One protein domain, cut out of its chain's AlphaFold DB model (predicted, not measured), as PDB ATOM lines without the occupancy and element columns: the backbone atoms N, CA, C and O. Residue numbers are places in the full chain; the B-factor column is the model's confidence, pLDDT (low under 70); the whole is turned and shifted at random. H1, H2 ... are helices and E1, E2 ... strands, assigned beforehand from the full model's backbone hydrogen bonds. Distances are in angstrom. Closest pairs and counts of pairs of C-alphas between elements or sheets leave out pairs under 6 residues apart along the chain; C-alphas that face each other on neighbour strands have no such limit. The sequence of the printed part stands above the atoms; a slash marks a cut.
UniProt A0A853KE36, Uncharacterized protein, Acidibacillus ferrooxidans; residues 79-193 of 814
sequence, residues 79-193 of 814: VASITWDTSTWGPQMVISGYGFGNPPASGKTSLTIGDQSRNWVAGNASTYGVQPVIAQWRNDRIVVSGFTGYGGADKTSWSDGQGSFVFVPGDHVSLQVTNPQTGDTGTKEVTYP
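What this domain is: This is residues 79 to 193 of the 814 residues of an uncharacterized protein of Acidibacillus ferrooxidans (UniProt A0A853KE36). Two sheets of four strands each lie face to face as a sandwich with crossed strands, and a long link, residues 149 to 171, runs from one sheet to the other at one end. Edge strand E1 comes near E8 of the opposite sheet, and E5 comes near E4, beside which sits the small helix H1. The printed part has 115 residues, with E1 E2 E3 E4 H1 E5 E6 E7 E8 along the chain; both sheets, ordered E1 E2 E6 E5 and E4 E3 E7 E8, are antiparallel. The class is mostly strand, though under half of the residues, 56 of 115, are in named elements. The whole is compact, with a radius of gyration of the C-alphas of 13.4 A and spans of 36 by 29 by 23 A.

How they stand to each other: The first sheet, twisted, holds E1, residues 79 to 85, E2, residues 92 to 98, E6, residues 141 to 148, and E5, residues 131 to 138. E1 and E2 form a hairpin at 163 degrees, with N 83 and O 94 2.9 A apart. E2 and E6 are antiparallel at 145 degrees, with N 95 and O 142 at 2.8 A. E5 and E6 form a hairpin, with N 133 and O 146 at 2.8 A; E5 bends by 77 degrees at residue 135 and E6 by 62 degrees at residue 145. The second sheet holds E4, residues 120 to 122, E3, residues 111 to 115, E7, residues 172 to 178, and E8, residues 185 to 191. Here N 122 and O 113 of the hairpin E3 and E4 are 2.7 A apart, N 112 and O 176 of antiparallel E3 and E7 2.8 A, and N 175 and O 188 of the hairpin E7 and E8 2.8 A. The two sheets make a sandwich, two sheets face to face: the facing parts are 9.6 A centre to centre, the strands at 55 degrees. The closest C-alphas of E1 and E8 are those of Val 79 and Lys 188, 6.4 A apart; those of E4 and E5 are Ala 122 and Gln 131, 5.5 A. H1, residues 125 to 128, is not on either sheet, only just so for the second, with 4 pairs of C-alphas within 10 A; it is too short for an O i to N i+4 pair, and its one O i to N i+3 pair is not within range.

Where its parts are: E1 begins at C-alpha 79, (207.208, 227.161, 242.843), and is 17.4 A long; E2 is 19.2 A, E5 18.0 A and E6 20.0 A. E7 is 19.9 A and E8 20.2 A, ending at C-alpha 191, (212.720, 214.114, 240.941). E3, E4 and H1 are shorter.

The domain as a whole: The C-alphas farthest apart, Gly 161 and Thr 182, are 36.8 A apart. The printed part has no cut. The links E2 to E3 and E6 to E7 are long, 12 and 23 residues. Mean pLDDT of the printed part is 81.6; 24 residues are under 70, among them 149 to 166.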
ATOM      1  N   VAL A  79     206.195 228.001 242.195       94.50
ATOM      2  CA  VAL A  79     207.208 227.161 242.843       94.50
ATOM      3  C   VAL A  79     208.519 227.300 242.067       94.50
ATOM      4  O   VAL A  79     208.652 226.785 240.957       94.50
ATOM      5  N   ALA A  80     209.482 228.016 242.644       93.56
ATOM      6  CA  ALA A  80     210.776 228.277 242.019       93.56
ATOM      7  C   ALA A  80     211.717 227.070 242.131       93.56
ATOM      8  O   ALA A  80     212.337 226.671 241.145       93.56
ATOM      9  N   SER A  81     211.802 226.470 243.318       94.56
ATOM     10  CA  SER A  81     212.661 225.316 243.583       94.56
ATOM     11  C   SER A  81     212.082 224.428 244.675       94.56
ATOM     12  O   SER A  81     211.374 224.897 245.565       94.56
ATOM     13  N   ILE A  82     212.433 223.148 244.618       95.25
ATOM     14  CA  ILE A  82     212.160 222.168 245.665       95.25
ATOM     15  C   ILE A  82     213.494 221.527 246.017       95.25
ATOM     16  O   ILE A  82     214.226 221.095 245.127       95.25
ATOM     17  N   THR A  83     213.824 221.510 247.299       94.44
ATOM     18  CA  THR A  83     215.039 220.879 247.820       94.44
ATOM     19  C   THR A  83     214.668 219.895 248.912       94.44
ATOM     20  O   THR A  83     213.738 220.149 249.676       94.44
ATOM     21  N   TRP A  84     215.419 218.805 249.000       93.62
ATOM     22  CA  TRP A  84     215.222 217.755 249.991       93.62
ATOM     23  C   TRP A  84     216.406 217.736 250.946       93.62
ATOM     24  O   TRP A  84     217.552 217.682 250.499       93.62
ATOM     25  N   ASP A  85     216.129 217.760 252.242       91.94
ATOM     26  CA  ASP A  85     217.093 217.376 253.260       91.94
ATOM     27  C   ASP A  85     216.859 215.907 253.608       91.94
ATOM     28  O   ASP A  85     215.869 215.548 254.240       91.94
ATOM     29  N   THR A  86     217.763 215.058 253.133       89.88
ATOM     30  CA  THR A  86     217.756 213.608 253.373       89.88
ATOM     31  C   THR A  86     218.783 213.222 254.434       89.88
ATOM     32  O   THR A  86     219.126 212.053 254.555       89.88
ATOM     33  N   SER A  87     219.308 214.191 255.197       86.81
ATOM     34  CA  SER A  87     220.287 213.948 256.265       86.81
ATOM     35  C   SER A  87     219.655 213.550 257.603       86.81
ATOM     36  O   SER A  87     220.375 213.207 258.542       86.81
ATOM     37  N   THR A  88     218.326 213.541 257.686       83.81
ATOM     38  CA  THR A  88     217.556 213.039 258.827       83.81
ATOM     39  C   THR A  88     216.443 212.114 258.353       83.81
ATOM     40  O   THR A  88     215.882 212.316 257.275       83.81
ATOM     41  N   TRP A  89     216.082 211.131 259.182       82.31
ATOM     42  CA  TRP A  89     214.870 210.347 258.964       82.31
ATOM     43  C   TRP A  89     213.622 211.238 259.010       82.31
ATOM     44  O   TRP A  89     213.552 212.167 259.816       82.31
ATOM     45  N   GLY A  90     212.662 210.966 258.125       79.75
ATOM     46  CA  GLY A  90     211.612 211.915 257.756       79.75
ATOM     47  C   GLY A  90     212.175 213.055 256.899       79.75
ATOM     48  O   GLY A  90     212.243 214.187 257.387       79.75
ATOM     49  N   PRO A  91     212.619 212.773 255.652       84.25
ATOM     50  CA  PRO A  91     213.243 213.767 254.793       84.25
ATOM     51  C   PRO A  91     212.433 215.055 254.733       84.25
ATOM     52  O   PRO A  91     211.225 215.054 254.479       84.25
ATOM     53  N   GLN A  92     213.104 216.178 254.958       90.44
ATOM     54  CA  GLN A  92     212.444 217.468 254.946       90.44
ATOM     55  C   GLN A  92     212.386 217.989 253.511       90.44
ATOM     56  O   GLN A  92     213.410 218.192 252.861       90.44
ATOM     57  N   MET A  93     211.183 218.259 253.016       92.62
ATOM     58  CA  MET A  93     210.992 218.898 251.720       92.62
ATOM     59  C   MET A  93     210.817 220.403 251.913       92.62
ATOM     60  O   MET A  93     209.905 220.858 252.606       92.62
ATOM     61  N   VAL A  94     211.667 221.195 251.266       95.06
ATOM     62  CA  VAL A  94     211.589 222.657 251.268       95.06
ATOM     63  C   VAL A  94     211.172 223.139 249.886       95.06
ATOM     64  O   VAL A  94     211.905 223.003 248.910       95.06
ATOM     65  N   ILE A  95     209.995 223.750 249.819       95.81
ATOM     66  CA  ILE A  95     209.428 224.375 248.628       95.81
ATOM     67  C   ILE A  95     209.708 225.874 248.729       95.81
ATOM     68  O   ILE A  95     209.264 226.526 249.673       95.81
ATOM     69  N   SER A  96     210.445 226.438 247.776       95.81
ATOM     70  CA  SER A  96     210.713 227.881 247.698       95.81
ATOM     71  C   SER A  96     210.047 228.488 246.473       95.81
ATOM     72  O   SER A  96     209.985 227.869 245.408       95.81
ATOM     73  N   GLY A  97     209.538 229.705 246.609       93.62
ATOM     74  CA  GLY A  97     208.757 230.346 245.563       93.62
ATOM     75  C   GLY A  97     208.174 231.679 245.997       93.62
ATOM     76  O   GLY A  97     208.761 232.388 246.807       93.62
ATOM     77  N   TYR A  98     207.029 232.037 245.432       92.50
ATOM     78  CA  TYR A  98     206.246 233.186 245.871       92.50
ATOM     79  C   TYR A  98     204.763 232.980 245.561       92.50
ATOM     80  O   TYR A  98     204.388 232.180 244.701       92.50
ATOM     81  N   GLY A  99     203.911 233.739 246.249       89.69
ATOM     82  CA  GLY A  99     202.463 233.681 246.054       89.69
ATOM     83  C   GLY A  99     201.801 232.489 246.745       89.69
ATOM     84  O   GLY A  99     200.684 232.141 246.377       89.69
ATOM     85  N   PHE A 100     202.452 231.867 247.738       92.12
ATOM     86  CA  PHE A 100     201.864 230.782 248.538       92.12
ATOM     87  C   PHE A 100     200.786 231.268 249.513       92.12
ATOM     88  O   PHE A 100     199.991 230.468 250.002       92.12
ATOM     89  N   GLY A 101     200.739 232.573 249.785       87.38
ATOM     90  CA  GLY A 101     199.774 233.158 250.700       87.38
ATOM     91  C   GLY A 101     200.098 232.890 252.170       87.38
ATOM     92  O   GLY A 101     201.227 232.562 252.541       87.38
ATOM     93  N   ASN A 102     199.091 233.079 253.016       86.25
ATOM     94  CA  ASN A 102     199.174 232.795 254.446       86.25
ATOM     95  C   ASN A 102     198.888 231.305 254.661       86.25
ATOM     96  O   ASN A 102     198.249 230.695 253.806       86.25
ATOM     97  N   PRO A 103     199.313 230.714 255.788       85.00
ATOM     98  CA  PRO A 103     198.963 229.335 256.101       85.00
ATOM     99  C   PRO A 103     197.439 229.133 256.020       85.00
ATOM    100  O   PRO A 103     196.691 230.002 256.491       85.00
ATOM    101  N   PRO A 104     196.952 228.028 255.428       83.88
ATOM    102  CA  PRO A 104     195.524 227.747 255.412       83.88
ATOM    103  C   PRO A 104     194.981 227.612 256.839       83.88
ATOM    104  O   PRO A 104     195.689 227.204 257.762       83.88
ATOM    105  N   ALA A 105     193.699 227.938 257.026       79.62
ATOM    106  CA  ALA A 105     193.012 227.619 258.274       79.62
ATOM    107  C   ALA A 105     193.089 226.105 258.538       79.62
ATOM    108  O   ALA A 105     193.029 225.313 257.595       79.62
ATOM    109  N   SER A 106     193.196 225.716 259.814       73.69
ATOM    110  CA  SER A 106     193.278 224.306 260.217       73.69
ATOM    111  C   SER A 106     192.202 223.461 259.517       73.69
ATOM    112  O   SER A 106     191.028 223.837 259.501       73.69
ATOM    113  N   GLY A 107     192.614 222.350 258.901       66.69
ATOM    114  CA  GLY A 107     191.728 221.433 258.174       66.69
ATOM    115  C   GLY A 107     191.463 221.769 256.700       66.69
ATOM    116  O   GLY A 107     190.756 221.011 256.040       66.69
ATOM    117  N   LYS A 108     192.020 222.856 256.147       70.06
ATOM    118  CA  LYS A 108     192.014 223.103 254.696       70.06
ATOM    119  C   LYS A 108     193.370 222.773 254.097       70.06
ATOM    120  O   LYS A 108     194.390 223.298 254.536       70.06
ATOM    121  N   THR A 109     193.377 221.941 253.066       65.81
ATOM    122  CA  THR A 109     194.609 221.627 252.356       65.81
ATOM    123  C   THR A 109     194.878 222.637 251.258       65.81
ATOM    124  O   THR A 109     193.996 223.072 250.522       65.81
ATOM    125  N   SER A 110     196.128 223.065 251.184       85.19
ATOM    126  CA  SER A 110     196.626 224.017 250.186       85.19
ATOM    127  C   SER A 110     197.912 223.515 249.532       85.19
ATOM    128  O   SER A 110     198.533 224.223 248.751       85.19
ATOM    129  N   LEU A 111     198.302 222.279 249.844       92.00
ATOM    130  CA  LEU A 111     199.450 221.590 249.288       92.00
ATOM    131  C   LEU A 111     199.046 220.144 249.015       92.00
ATOM    132  O   LEU A 111     198.668 219.445 249.953       92.00
ATOM    133  N   THR A 112     199.178 219.725 247.763       91.25
ATOM    134  CA  THR A 112     199.089 218.334 247.319       91.25
ATOM    135  C   THR A 112     200.463 217.902 246.817       91.25
ATOM    136  O   THR A 112     201.147 218.667 246.133       91.25
ATOM    137  N   ILE A 113     200.883 216.692 247.171       90.38
ATOM    138  CA  ILE A 113     202.163 216.091 246.792       90.38
ATOM    139  C   ILE A 113     201.844 214.711 246.238       90.38
ATOM    140  O   ILE A 113     201.269 213.914 246.966       90.38
ATOM    141  N   GLY A 114     202.178 214.424 244.987       86.69
ATOM    142  CA  GLY A 114     201.950 213.120 244.375       86.69
ATOM    143  C   GLY A 114     203.230 212.487 243.855       86.69
ATOM    144  O   GLY A 114     204.051 213.181 243.273       86.69
ATOM    145  N   ASP A 115     203.390 211.184 244.041       86.94
ATOM    146  CA  ASP A 115     204.387 210.371 243.345       86.94
ATOM    147  C   ASP A 115     203.730 209.751 242.109       86.94
ATOM    148  O   ASP A 115     202.886 208.855 242.209       86.94
ATOM    149  N   GLN A 116     204.107 210.239 240.930       85.00
ATOM    150  CA  GLN A 116     203.580 209.743 239.657       85.00
ATOM    151  C   GLN A 116     204.093 208.340 239.324       85.00
ATOM    152  O   GLN A 116     203.448 207.614 238.573       85.00
ATOM    153  N   SER A 117     205.235 207.953 239.885       83.69
ATOM    154  CA  SER A 117     205.868 206.650 239.663       83.69
ATOM    155  C   SER A 117     205.083 205.534 240.347       83.69
ATOM    156  O   SER A 117     205.062 204.405 239.859       83.69
ATOM    157  N   ARG A 118     204.417 205.859 241.461       77.75
ATOM    158  CA  ARG A 118     203.673 204.906 242.299       77.75
ATOM    159  C   ARG A 118     202.181 205.199 242.414       77.75
ATOM    160  O   ARG A 118     201.492 204.538 243.177       77.75
ATOM    161  N   ASN A 119     201.665 206.156 241.638       82.00
ATOM    162  CA  ASN A 119     200.268 206.609 241.698       82.00
ATOM    163  C   ASN A 119     199.815 207.020 243.113       82.00
ATOM    164  O   ASN A 119     198.656 206.833 243.482       82.00
ATOM    165  N   TRP A 120     200.716 207.610 243.897       80.38
ATOM    166  CA  TRP A 120     200.447 208.011 245.275       80.38
ATOM    167  C   TRP A 120     200.217 209.521 245.389       80.38
ATOM    168  O   TRP A 120     200.831 210.289 244.653       80.38
ATOM    169  N   VAL A 121     199.340 209.972 246.301       82.44
ATOM    170  CA  VAL A 121     199.043 211.401 246.523       82.44
ATOM    171  C   VAL A 121     198.746 211.705 248.001       82.44
ATOM    172  O   VAL A 121     197.842 211.128 248.594       82.44
ATOM    173  N   ALA A 122     199.432 212.690 248.582       81.69
ATOM    174  CA  ALA A 122     199.130 213.316 249.870       81.69
ATOM    175  C   ALA A 122     198.604 214.744 249.708       81.69
ATOM    176  O   ALA A 122     198.876 215.417 248.717       81.69
ATOM    177  N   GLY A 123     197.902 215.248 250.729       75.19
ATOM    178  CA  GLY A 123     197.460 216.648 250.757       75.19
ATOM    179  C   GLY A 123     195.981 216.864 250.480       75.19
ATOM    180  O   GLY A 123     195.544 217.991 250.290       75.19
ATOM    181  N   ASN A 124     195.165 215.815 250.548       73.19
ATOM    182  CA  ASN A 124     193.719 215.951 250.696       73.19
ATOM    183  C   ASN A 124     193.194 214.845 251.618       73.19
ATOM    184  O   ASN A 124     192.963 213.727 251.175       73.19
ATOM    185  N   ALA A 125     193.057 215.144 252.914       64.88
ATOM    186  CA  ALA A 125     192.786 214.143 253.950       64.88
ATOM    187  C   ALA A 125     191.475 213.399 253.693       64.88
ATOM    188  O   ALA A 125     191.393 212.201 253.935       64.88
ATOM    189  N   SER A 126     190.466 214.104 253.174       67.88
ATOM    190  CA  SER A 126     189.156 213.529 252.876       67.88
ATOM    191  C   SER A 126     189.145 212.660 251.620       67.88
ATOM    192  O   SER A 126     188.196 211.908 251.431       67.88
ATOM    193  N   THR A 127     190.161 212.766 250.759       70.00
ATOM    194  CA  THR A 127     190.255 211.981 249.518       70.00
ATOM    195  C   THR A 127     191.288 210.865 249.612       70.00
ATOM    196  O   THR A 127     191.039 209.784 249.098       70.00
ATOM    197  N   TYR A 128     192.421 211.103 250.273       67.69
ATOM    198  CA  TYR A 128     193.571 210.193 250.255       67.69
ATOM    199  C   TYR A 128     194.006 209.710 251.643       67.69
ATOM    200  O   TYR A 128     194.928 208.913 251.741       67.69
ATOM    201  N   GLY A 129     193.413 210.219 252.730       69.75
ATOM    202  CA  GLY A 129     193.757 209.803 254.097       69.75
ATOM    203  C   GLY A 129     195.121 210.282 254.619       69.75
ATOM    204  O   GLY A 129     195.364 210.222 255.822       69.75
ATOM    205  N   VAL A 130     195.983 210.829 253.754       74.50
ATOM    206  CA  VAL A 130     197.330 211.306 254.102       74.50
ATOM    207  C   VAL A 130     197.444 212.832 254.016       74.50
ATOM    208  O   VAL A 130     196.973 213.482 253.069       74.50
ATOM    209  N   GLN A 131     198.110 213.427 255.006       82.88
ATOM    210  CA  GLN A 131     198.362 214.863 255.107       82.88
ATOM    211  C   GLN A 131     199.848 215.181 255.255       82.88
ATOM    212  O   GLN A 131     200.492 214.608 256.119       82.88
ATOM    213  N   PRO A 132     200.419 216.120 254.484       86.62
ATOM    214  CA  PRO A 132     201.771 216.589 254.751       86.62
ATOM    215  C   PRO A 132     201.823 217.351 256.083       86.62
ATOM    216  O   PRO A 132     200.994 218.222 256.356       86.62
ATOM    217  N   VAL A 133     202.832 217.057 256.899       86.69
ATOM    218  CA  VAL A 133     203.137 217.796 258.127       86.69
ATOM    219  C   VAL A 133     203.899 219.052 257.749       86.69
ATOM    220  O   VAL A 133     205.090 219.017 257.440       86.69
ATOM    221  N   ILE A 134     203.196 220.178 257.755       89.88
ATOM    222  CA  ILE A 134     203.777 221.483 257.463       89.88
ATOM    223  C   ILE A 134     204.493 222.007 258.713       89.88
ATOM    224  O   ILE A 134     203.854 222.507 259.636       89.88
ATOM    225  N   ALA A 135     205.823 221.937 258.727       90.38
ATOM    226  CA  ALA A 135     206.645 222.527 259.783       90.38
ATOM    227  C   ALA A 135     206.708 224.059 259.684       90.38
ATOM    228  O   ALA A 135     206.809 224.752 260.696       90.38
ATOM    229  N   GLN A 136     206.648 224.603 258.465       92.62
ATOM    230  CA  GLN A 136     206.674 226.044 258.223       92.62
ATOM    231  C   GLN A 136     205.878 226.396 256.965       92.62
ATOM    232  O   GLN A 136     206.043 225.755 255.929       92.62
ATOM    233  N   TRP A 137     205.067 227.455 257.027       93.19
ATOM    234  CA  TRP A 137     204.392 228.024 255.859       93.19
ATOM    235  C   TRP A 137     204.533 229.543 255.847       93.19
ATOM    236  O   TRP A 137     204.087 230.238 256.761       93.19
ATOM    237  N   ARG A 138     205.149 230.055 254.790       91.81
ATOM    238  CA  ARG A 138     205.332 231.470 254.477       91.81
ATOM    239  C   ARG A 138     204.962 231.701 253.019       91.81
ATOM    240  O   ARG A 138     204.957 230.771 252.217       91.81
ATOM    241  N   ASN A 139     204.735 232.959 252.654       88.62
ATOM    242  CA  ASN A 139     204.396 233.324 251.278       88.62
ATOM    243  C   ASN A 139     205.486 232.945 250.251       88.62
ATOM    244  O   ASN A 139     205.185 232.818 249.065       88.62
ATOM    245  N   ASP A 140     206.731 232.790 250.702       91.25
ATOM    246  CA  ASP A 140     207.918 232.481 249.903       91.25
ATOM    247  C   ASP A 140     208.503 231.080 250.152       91.25
ATOM    248  O   ASP A 140     209.385 230.632 249.414       91.25
ATOM    249  N   ARG A 141     208.026 230.375 251.186       94.44
ATOM    250  CA  ARG A 141     208.618 229.112 251.636       94.44
ATOM    251  C   ARG A 141     207.607 228.205 252.331       94.44
ATOM    252  O   ARG A 141     206.952 228.626 253.278       94.44
ATOM    253  N   ILE A 142     207.564 226.938 251.937       94.19
ATOM    254  CA  ILE A 142     206.838 225.878 252.646       94.19
ATOM    255  C   ILE A 142     207.840 224.786 253.018       94.19
ATOM    256  O   ILE A 142     208.666 224.395 252.196       94.19
ATOM    257  N   VAL A 143     207.790 224.311 254.258       93.56
ATOM    258  CA  VAL A 143     208.632 223.224 254.763       93.56
ATOM    259  C   VAL A 143     207.731 222.088 255.219       93.56
ATOM    260  O   VAL A 143     206.909 222.276 256.118       93.56
ATOM    261  N   VAL A 144     207.897 220.923 254.602       91.31
ATOM    262  CA  VAL A 144     207.207 219.678 254.948       91.31
ATOM    263  C   VAL A 144     208.194 218.783 255.681       91.31
ATOM    264  O   VAL A 144     209.268 218.509 255.153       91.31
ATOM    265  N   SER A 145     207.856 218.361 256.895       87.12
ATOM    266  CA  SER A 145     208.726 217.550 257.763       87.12
ATOM    267  C   SER A 145     208.277 216.094 257.900       87.12
ATOM    268  O   SER A 145     208.796 215.380 258.747       87.12
ATOM    269  N   GLY A 146     207.264 215.673 257.144       83.31
ATOM    270  CA  GLY A 146     206.708 214.322 257.199       83.31
ATOM    271  C   GLY A 146     205.266 214.287 256.712       83.31
ATOM    272  O   GLY A 146     204.787 215.252 256.111       83.31
ATOM    273  N   PHE A 147     204.560 213.197 257.008       78.62
ATOM    274  CA  PHE A 147     203.164 212.993 256.622       78.62
ATOM    275  C   PHE A 147     202.353 212.417 257.796       78.62
ATOM    276  O   PHE A 147     202.677 211.363 258.328       78.62
ATOM    277  N   THR A 148     201.297 213.107 258.231       72.19
ATOM    278  CA  THR A 148     200.337 212.622 259.230       72.19
ATOM    279  C   THR A 148     199.257 211.767 258.577       72.19
ATOM    280  O   THR A 148     198.821 212.028 257.455       72.19
ATOM    281  N   GLY A 149     198.809 210.737 259.298       61.91
ATOM    282  CA  GLY A 149     197.833 209.764 258.792       61.91
ATOM    283  C   GLY A 149     198.444 208.685 257.895       61.91
ATOM    284  O   GLY A 149     197.769 207.709 257.583       61.91
ATOM    285  N   TYR A 150     199.724 208.809 257.543       58.84
ATOM    286  CA  TYR A 150     200.473 207.757 256.867       58.84
ATOM    287  C   TYR A 150     200.624 206.532 257.794       58.84
ATOM    288  O   TYR A 150     200.859 206.702 258.989       58.84
ATOM    289  N   GLY A 151     200.374 205.317 257.290       53.09
ATOM    290  CA  GLY A 151     200.278 204.067 258.074       53.09
ATOM    291  C   GLY A 151     198.963 203.883 258.857       53.09
ATOM    292  O   GLY A 151     198.508 202.764 259.078       53.09
ATOM    293  N   GLY A 152     198.290 204.978 259.234       50.62
ATOM    294  CA  GLY A 152     196.986 204.950 259.909       50.62
ATOM    295  C   GLY A 152     195.781 204.896 258.961       50.62
ATOM    296  O   GLY A 152     194.824 204.178 259.243       50.62
ATOM    297  N   ALA A 153     195.824 205.644 257.853       47.44
ATOM    298  CA  ALA A 153     194.789 205.674 256.812       47.44
ATOM    299  C   ALA A 153     195.008 204.637 255.695       47.44
ATOM    300  O   ALA A 153     194.083 204.328 254.949       47.44
ATOM    301  N   ASP A 154     196.208 204.055 255.644       51.03
ATOM    302  CA  ASP A 154     196.525 202.855 254.862       51.03
ATOM    303  C   ASP A 154     195.561 201.702 255.214       51.03
ATOM    304  O   ASP A 154     195.160 200.918 254.364       51.03
ATOM    305  N   LYS A 155     195.058 201.681 256.461       46.22
ATOM    306  CA  LYS A 155     194.069 200.714 256.959       46.22
ATOM    307  C   LYS A 155     192.811 200.551 256.095       46.22
ATOM    308  O   LYS A 155     192.119 199.568 256.291       46.22
ATOM    309  N   THR A 156     192.433 201.485 255.225       44.03
ATOM    310  CA  THR A 156     191.102 201.433 254.582       44.03
ATOM    311  C   THR A 156     191.090 201.659 253.075       44.03
ATOM    312  O   THR A 156     190.004 201.865 252.528       44.03
ATOM    313  N   SER A 157     192.240 201.806 252.402       43.91
ATOM    314  CA  SER A 157     192.203 202.207 250.979       43.91
ATOM    315  C   SER A 157     193.416 201.850 250.113       43.91
ATOM    316  O   SER A 157     193.353 202.114 248.913       43.91
ATOM    317  N   TRP A 158     194.507 201.305 250.659       52.88
ATOM    318  CA  TRP A 158     195.750 201.115 249.903       52.88
ATOM    319  C   TRP A 158     196.303 199.705 250.144       52.88
ATOM    320  O   TRP A 158     196.249 199.179 251.249       52.88
ATOM    321  N   SER A 159     196.742 199.062 249.062       48.44
ATOM    322  CA  SER A 159     197.205 197.668 249.018       48.44
ATOM    323  C   SER A 159     198.680 197.557 248.619       48.44
ATOM    324  O   SER A 159     199.091 196.528 248.088       48.44
ATOM    325  N   ASP A 160     199.443 198.648 248.713       52.81
ATOM    326  CA  ASP A 160     200.826 198.705 248.225       52.81
ATOM    327  C   ASP A 160     201.873 198.576 249.340       52.81
ATOM    328  O   ASP A 160     203.032 198.291 249.040       52.81
ATOM    329  N   GLY A 161     201.475 198.724 250.607       49.59
ATOM    330  CA  GLY A 161     202.265 198.324 251.768       49.59
ATOM    331  C   GLY A 161     203.509 199.180 252.050       49.59
ATOM    332  O   GLY A 161     204.404 198.715 252.756       49.59
ATOM    333  N   GLN A 162     203.604 200.414 251.540       51.81
ATOM    334  CA  GLN A 162     204.899 201.110 251.401       51.81
ATOM    335  C   GLN A 162     205.376 202.014 252.558       51.81
ATOM    336  O   GLN A 162     206.438 202.604 252.427       51.81
ATOM    337  N   GLY A 163     204.705 202.106 253.712       49.47
ATOM    338  CA  GLY A 163     205.241 202.792 254.912       49.47
ATOM    339  C   GLY A 163     205.525 204.317 254.822       49.47
ATOM    340  O   GLY A 163     205.380 204.954 253.787       49.47
ATOM    341  N   SER A 164     205.903 204.910 255.960       50.84
ATOM    342  CA  SER A 164     205.967 206.330 256.389       50.84
ATOM    343  C   SER A 164     206.643 207.344 255.443       50.84
ATOM    344  O   SER A 164     206.456 208.557 255.604       50.84
ATOM    345  N   PHE A 165     207.395 206.900 254.432       59.06
ATOM    346  CA  PHE A 165     207.976 207.780 253.418       59.06
ATOM    347  C   PHE A 165     208.033 207.090 252.046       59.06
ATOM    348  O   PHE A 165     208.744 206.112 251.864       59.06
ATOM    349  N   VAL A 166     207.289 207.623 251.073       66.62
ATOM    350  CA  VAL A 166     206.953 206.919 249.810       66.62
ATOM    351  C   VAL A 166     207.938 207.182 248.679       66.62
ATOM    352  O   VAL A 166     207.817 206.603 247.604       66.62
ATOM    353  N   PHE A 167     208.898 208.085 248.888       81.75
ATOM    354  CA  PHE A 167     209.836 208.431 247.833       81.75
ATOM    355  C   PHE A 167     211.091 207.564 247.912       81.75
ATOM    356  O   PHE A 167     211.885 207.641 248.851       81.75
ATOM    357  N   VAL A 168     211.278 206.776 246.871       85.12
ATOM    358  CA  VAL A 168     212.478 206.033 246.529       85.12
ATOM    359  C   VAL A 168     213.359 206.911 245.634       85.12
ATOM    360  O   VAL A 168     212.866 207.715 244.834       85.12
ATOM    361  N   PRO A 169     214.693 206.798 245.747       91.12
ATOM    362  CA  PRO A 169     215.622 207.516 244.883       91.12
ATOM    363  C   PRO A 169     215.245 207.455 243.393       91.12
ATOM    364  O   PRO A 169     215.252 206.388 242.786       91.12
ATOM    365  N   GLY A 170     214.963 208.618 242.793       91.44
ATOM    366  CA  GLY A 170     214.640 208.743 241.369       91.44
ATOM    367  C   GLY A 170     213.160 208.906 241.012       91.44
ATOM    368  O   GLY A 170     212.875 209.124 239.836       91.44
ATOM    369  N   ASP A 171     212.229 208.869 241.967       90.81
ATOM    370  CA  ASP A 171     210.806 209.044 241.645       90.81
ATOM    371  C   ASP A 171     210.457 210.420 241.086       90.81
ATOM    372  O   ASP A 171     211.057 211.435 241.451       90.81
ATOM    373  N   HIS A 172     209.404 210.464 240.270       92.88
ATOM    374  CA  HIS A 172     208.794 211.687 239.763       92.88
ATOM    375  C   HIS A 172     207.703 212.198 240.710       92.88
ATOM    376  O   HIS A 172     206.609 211.642 240.791       92.88
ATOM    377  N   VAL A 173     207.995 213.299 241.401       92.56
ATOM    378  CA  VAL A 173     207.114 213.930 242.386       92.56
ATOM    379  C   VAL A 173     206.462 215.182 241.802       92.56
ATOM    380  O   VAL A 173     207.133 216.164 241.476       92.56
ATOM    381  N   SER A 174     205.135 215.164 241.755       94.00
ATOM    382  CA  SER A 174     204.284 216.284 241.378       94.00
ATOM    383  C   SER A 174     203.826 217.060 242.601       94.00
ATOM    384  O   SER A 174     203.258 216.514 243.543       94.00
ATOM    385  N   LEU A 175     204.042 218.366 242.593       94.50
ATOM    386  CA  LEU A 175     203.661 219.265 243.674       94.50
ATOM    387  C   LEU A 175     202.636 220.259 243.172       94.50
ATOM    388  O   LEU A 175     202.850 220.913 242.154       94.50
ATOM    389  N   GLN A 176     201.556 220.420 243.923       94.81
ATOM    390  CA  GLN A 176     200.505 221.385 243.652       94.81
ATOM    391  C   GLN A 176     200.294 222.251 244.894       94.81
ATOM    392  O   GLN A 176     199.904 221.757 245.948       94.81
ATOM    393  N   VAL A 177     200.543 223.553 244.774       94.69
ATOM    394  CA  VAL A 177     200.319 224.530 245.846       94.69
ATOM    395  C   VAL A 177     199.149 225.417 245.454       94.69
ATOM    396  O   VAL A 177     199.212 226.099 244.432       94.69
ATOM    397  N   THR A 178     198.104 225.436 246.271       93.69
ATOM    398  CA  THR A 178     196.937 226.307 246.122       93.69
ATOM    399  C   THR A 178     197.058 227.463 247.098       93.69
ATOM    400  O   THR A 178     197.191 227.247 248.295       93.69
ATOM    401  N   ASN A 179     196.995 228.703 246.624       91.88
ATOM    402  CA  ASN A 179     196.964 229.861 247.511       91.88
ATOM    403  C   ASN A 179     195.610 229.886 248.247       91.88
ATOM    404  O   ASN A 179     194.572 230.006 247.589       91.88
ATOM    405  N   PRO A 180     195.573 229.810 249.588       88.06
ATOM    406  CA  PRO A 180     194.310 229.712 250.316       88.06
ATOM    407  C   PRO A 180     193.477 230.999 250.279       88.06
ATOM    408  O   PRO A 180     192.284 230.951 250.580       88.06
ATOM    409  N   GLN A 181     194.066 232.146 249.924       86.81
ATOM    410  CA  GLN A 181     193.350 233.417 249.803       86.81
ATOM    411  C   GLN A 181     192.778 233.665 248.406       86.81
ATOM    412  O   GLN A 181     191.718 234.280 248.307       86.81
ATOM    413  N   THR A 182     193.455 233.227 247.340       88.06
ATOM    414  CA  THR A 182     192.995 233.458 245.953       88.06
ATOM    415  C   THR A 182     192.303 232.242 245.339       88.06
ATOM    416  O   THR A 182     191.482 232.406 244.442       88.06
ATOM    417  N   GLY A 183     192.605 231.031 245.817       89.12
ATOM    418  CA  GLY A 183     192.181 229.770 245.204       89.12
ATOM    419  C   GLY A 183     193.001 229.373 243.970       89.12
ATOM    420  O   GLY A 183     192.822 228.275 243.445       89.12
ATOM    421  N   ASP A 184     193.923 230.224 243.513       91.94
ATOM    422  CA  ASP A 184     194.786 229.911 242.378       91.94
ATOM    423  C   ASP A 184     195.825 228.857 242.751       91.94
ATOM    424  O   ASP A 184     196.312 228.792 243.880       91.94
ATOM    425  N   THR A 185     196.209 228.045 241.768       93.44
ATOM    426  CA  THR A 185     197.064 226.880 241.989       93.44
ATOM    427  C   THR A 185     198.298 226.891 241.090       93.44
ATOM    428  O   THR A 185     198.183 227.090 239.880       93.44
ATOM    429  N   GLY A 186     199.476 226.655 241.662       93.44
ATOM    430  CA  GLY A 186     200.729 226.412 240.946       93.44
ATOM    431  C   GLY A 186     201.145 224.947 241.030       93.44
ATOM    432  O   GLY A 186     200.945 224.320 242.066       93.44
ATOM    433  N   THR A 187     201.733 224.413 239.958       94.12
ATOM    434  CA  THR A 187     202.252 223.039 239.912       94.12
ATOM    435  C   THR A 187     203.739 223.002 239.573       94.12
ATOM    436  O   THR A 187     204.248 223.894 238.886       94.12
ATOM    437  N   LYS A 188     204.446 221.978 240.055       96.00
ATOM    438  CA  LYS A 188     205.853 221.729 239.739       96.00
ATOM    439  C   LYS A 188     206.170 220.242 239.840       96.00
ATOM    440  O   LYS A 188     205.862 219.622 240.844       96.00
ATOM    441  N   GLU A 189     206.854 219.727 238.829       95.88
ATOM    442  CA  GLU A 189     207.436 218.387 238.849       95.88
ATOM    443  C   GLU A 189     208.892 218.459 239.329       95.88
ATOM    444  O   GLU A 189     209.640 219.374 238.945       95.88
ATOM    445  N   VAL A 190     209.294 217.506 240.163       94.94
ATOM    446  CA  VAL A 190     210.664 217.322 240.654       94.94
ATOM    447  C   VAL A 190     210.986 215.834 240.734       94.94
ATOM    448  O   VAL A 190     210.091 215.009 240.843       94.94
ATOM    449  N   THR A 191     212.268 215.485 240.692       94.44
ATOM    450  CA  THR A 191     212.720 214.114 240.941       94.44
ATOM    451  C   THR A 191     213.226 213.993 242.375       94.44
ATOM    452  O   THR A 191     214.008 214.843 242.816       94.44
ATOM    453  N   TYR A 192     212.796 212.967 243.114       93.50
ATOM    454  CA  TYR A 192     213.347 212.678 244.439       93.50
ATOM    455  C   TYR A 192     214.833 212.286 244.319       93.50
ATOM    456  O   TYR A 192     215.199 211.592 243.365       93.50
ATOM    457  N   PRO A 193     215.736 212.742 245.213       93.94
ATOM    458  CA  PRO A 193     217.173 212.619 244.985       93.94
ATOM    459  C   PRO A 193     217.629 211.168 244.792       93.94
ATOM    460  O   PRO A 193     217.450 210.329 245.667       93.94
TER     461      PRO A 193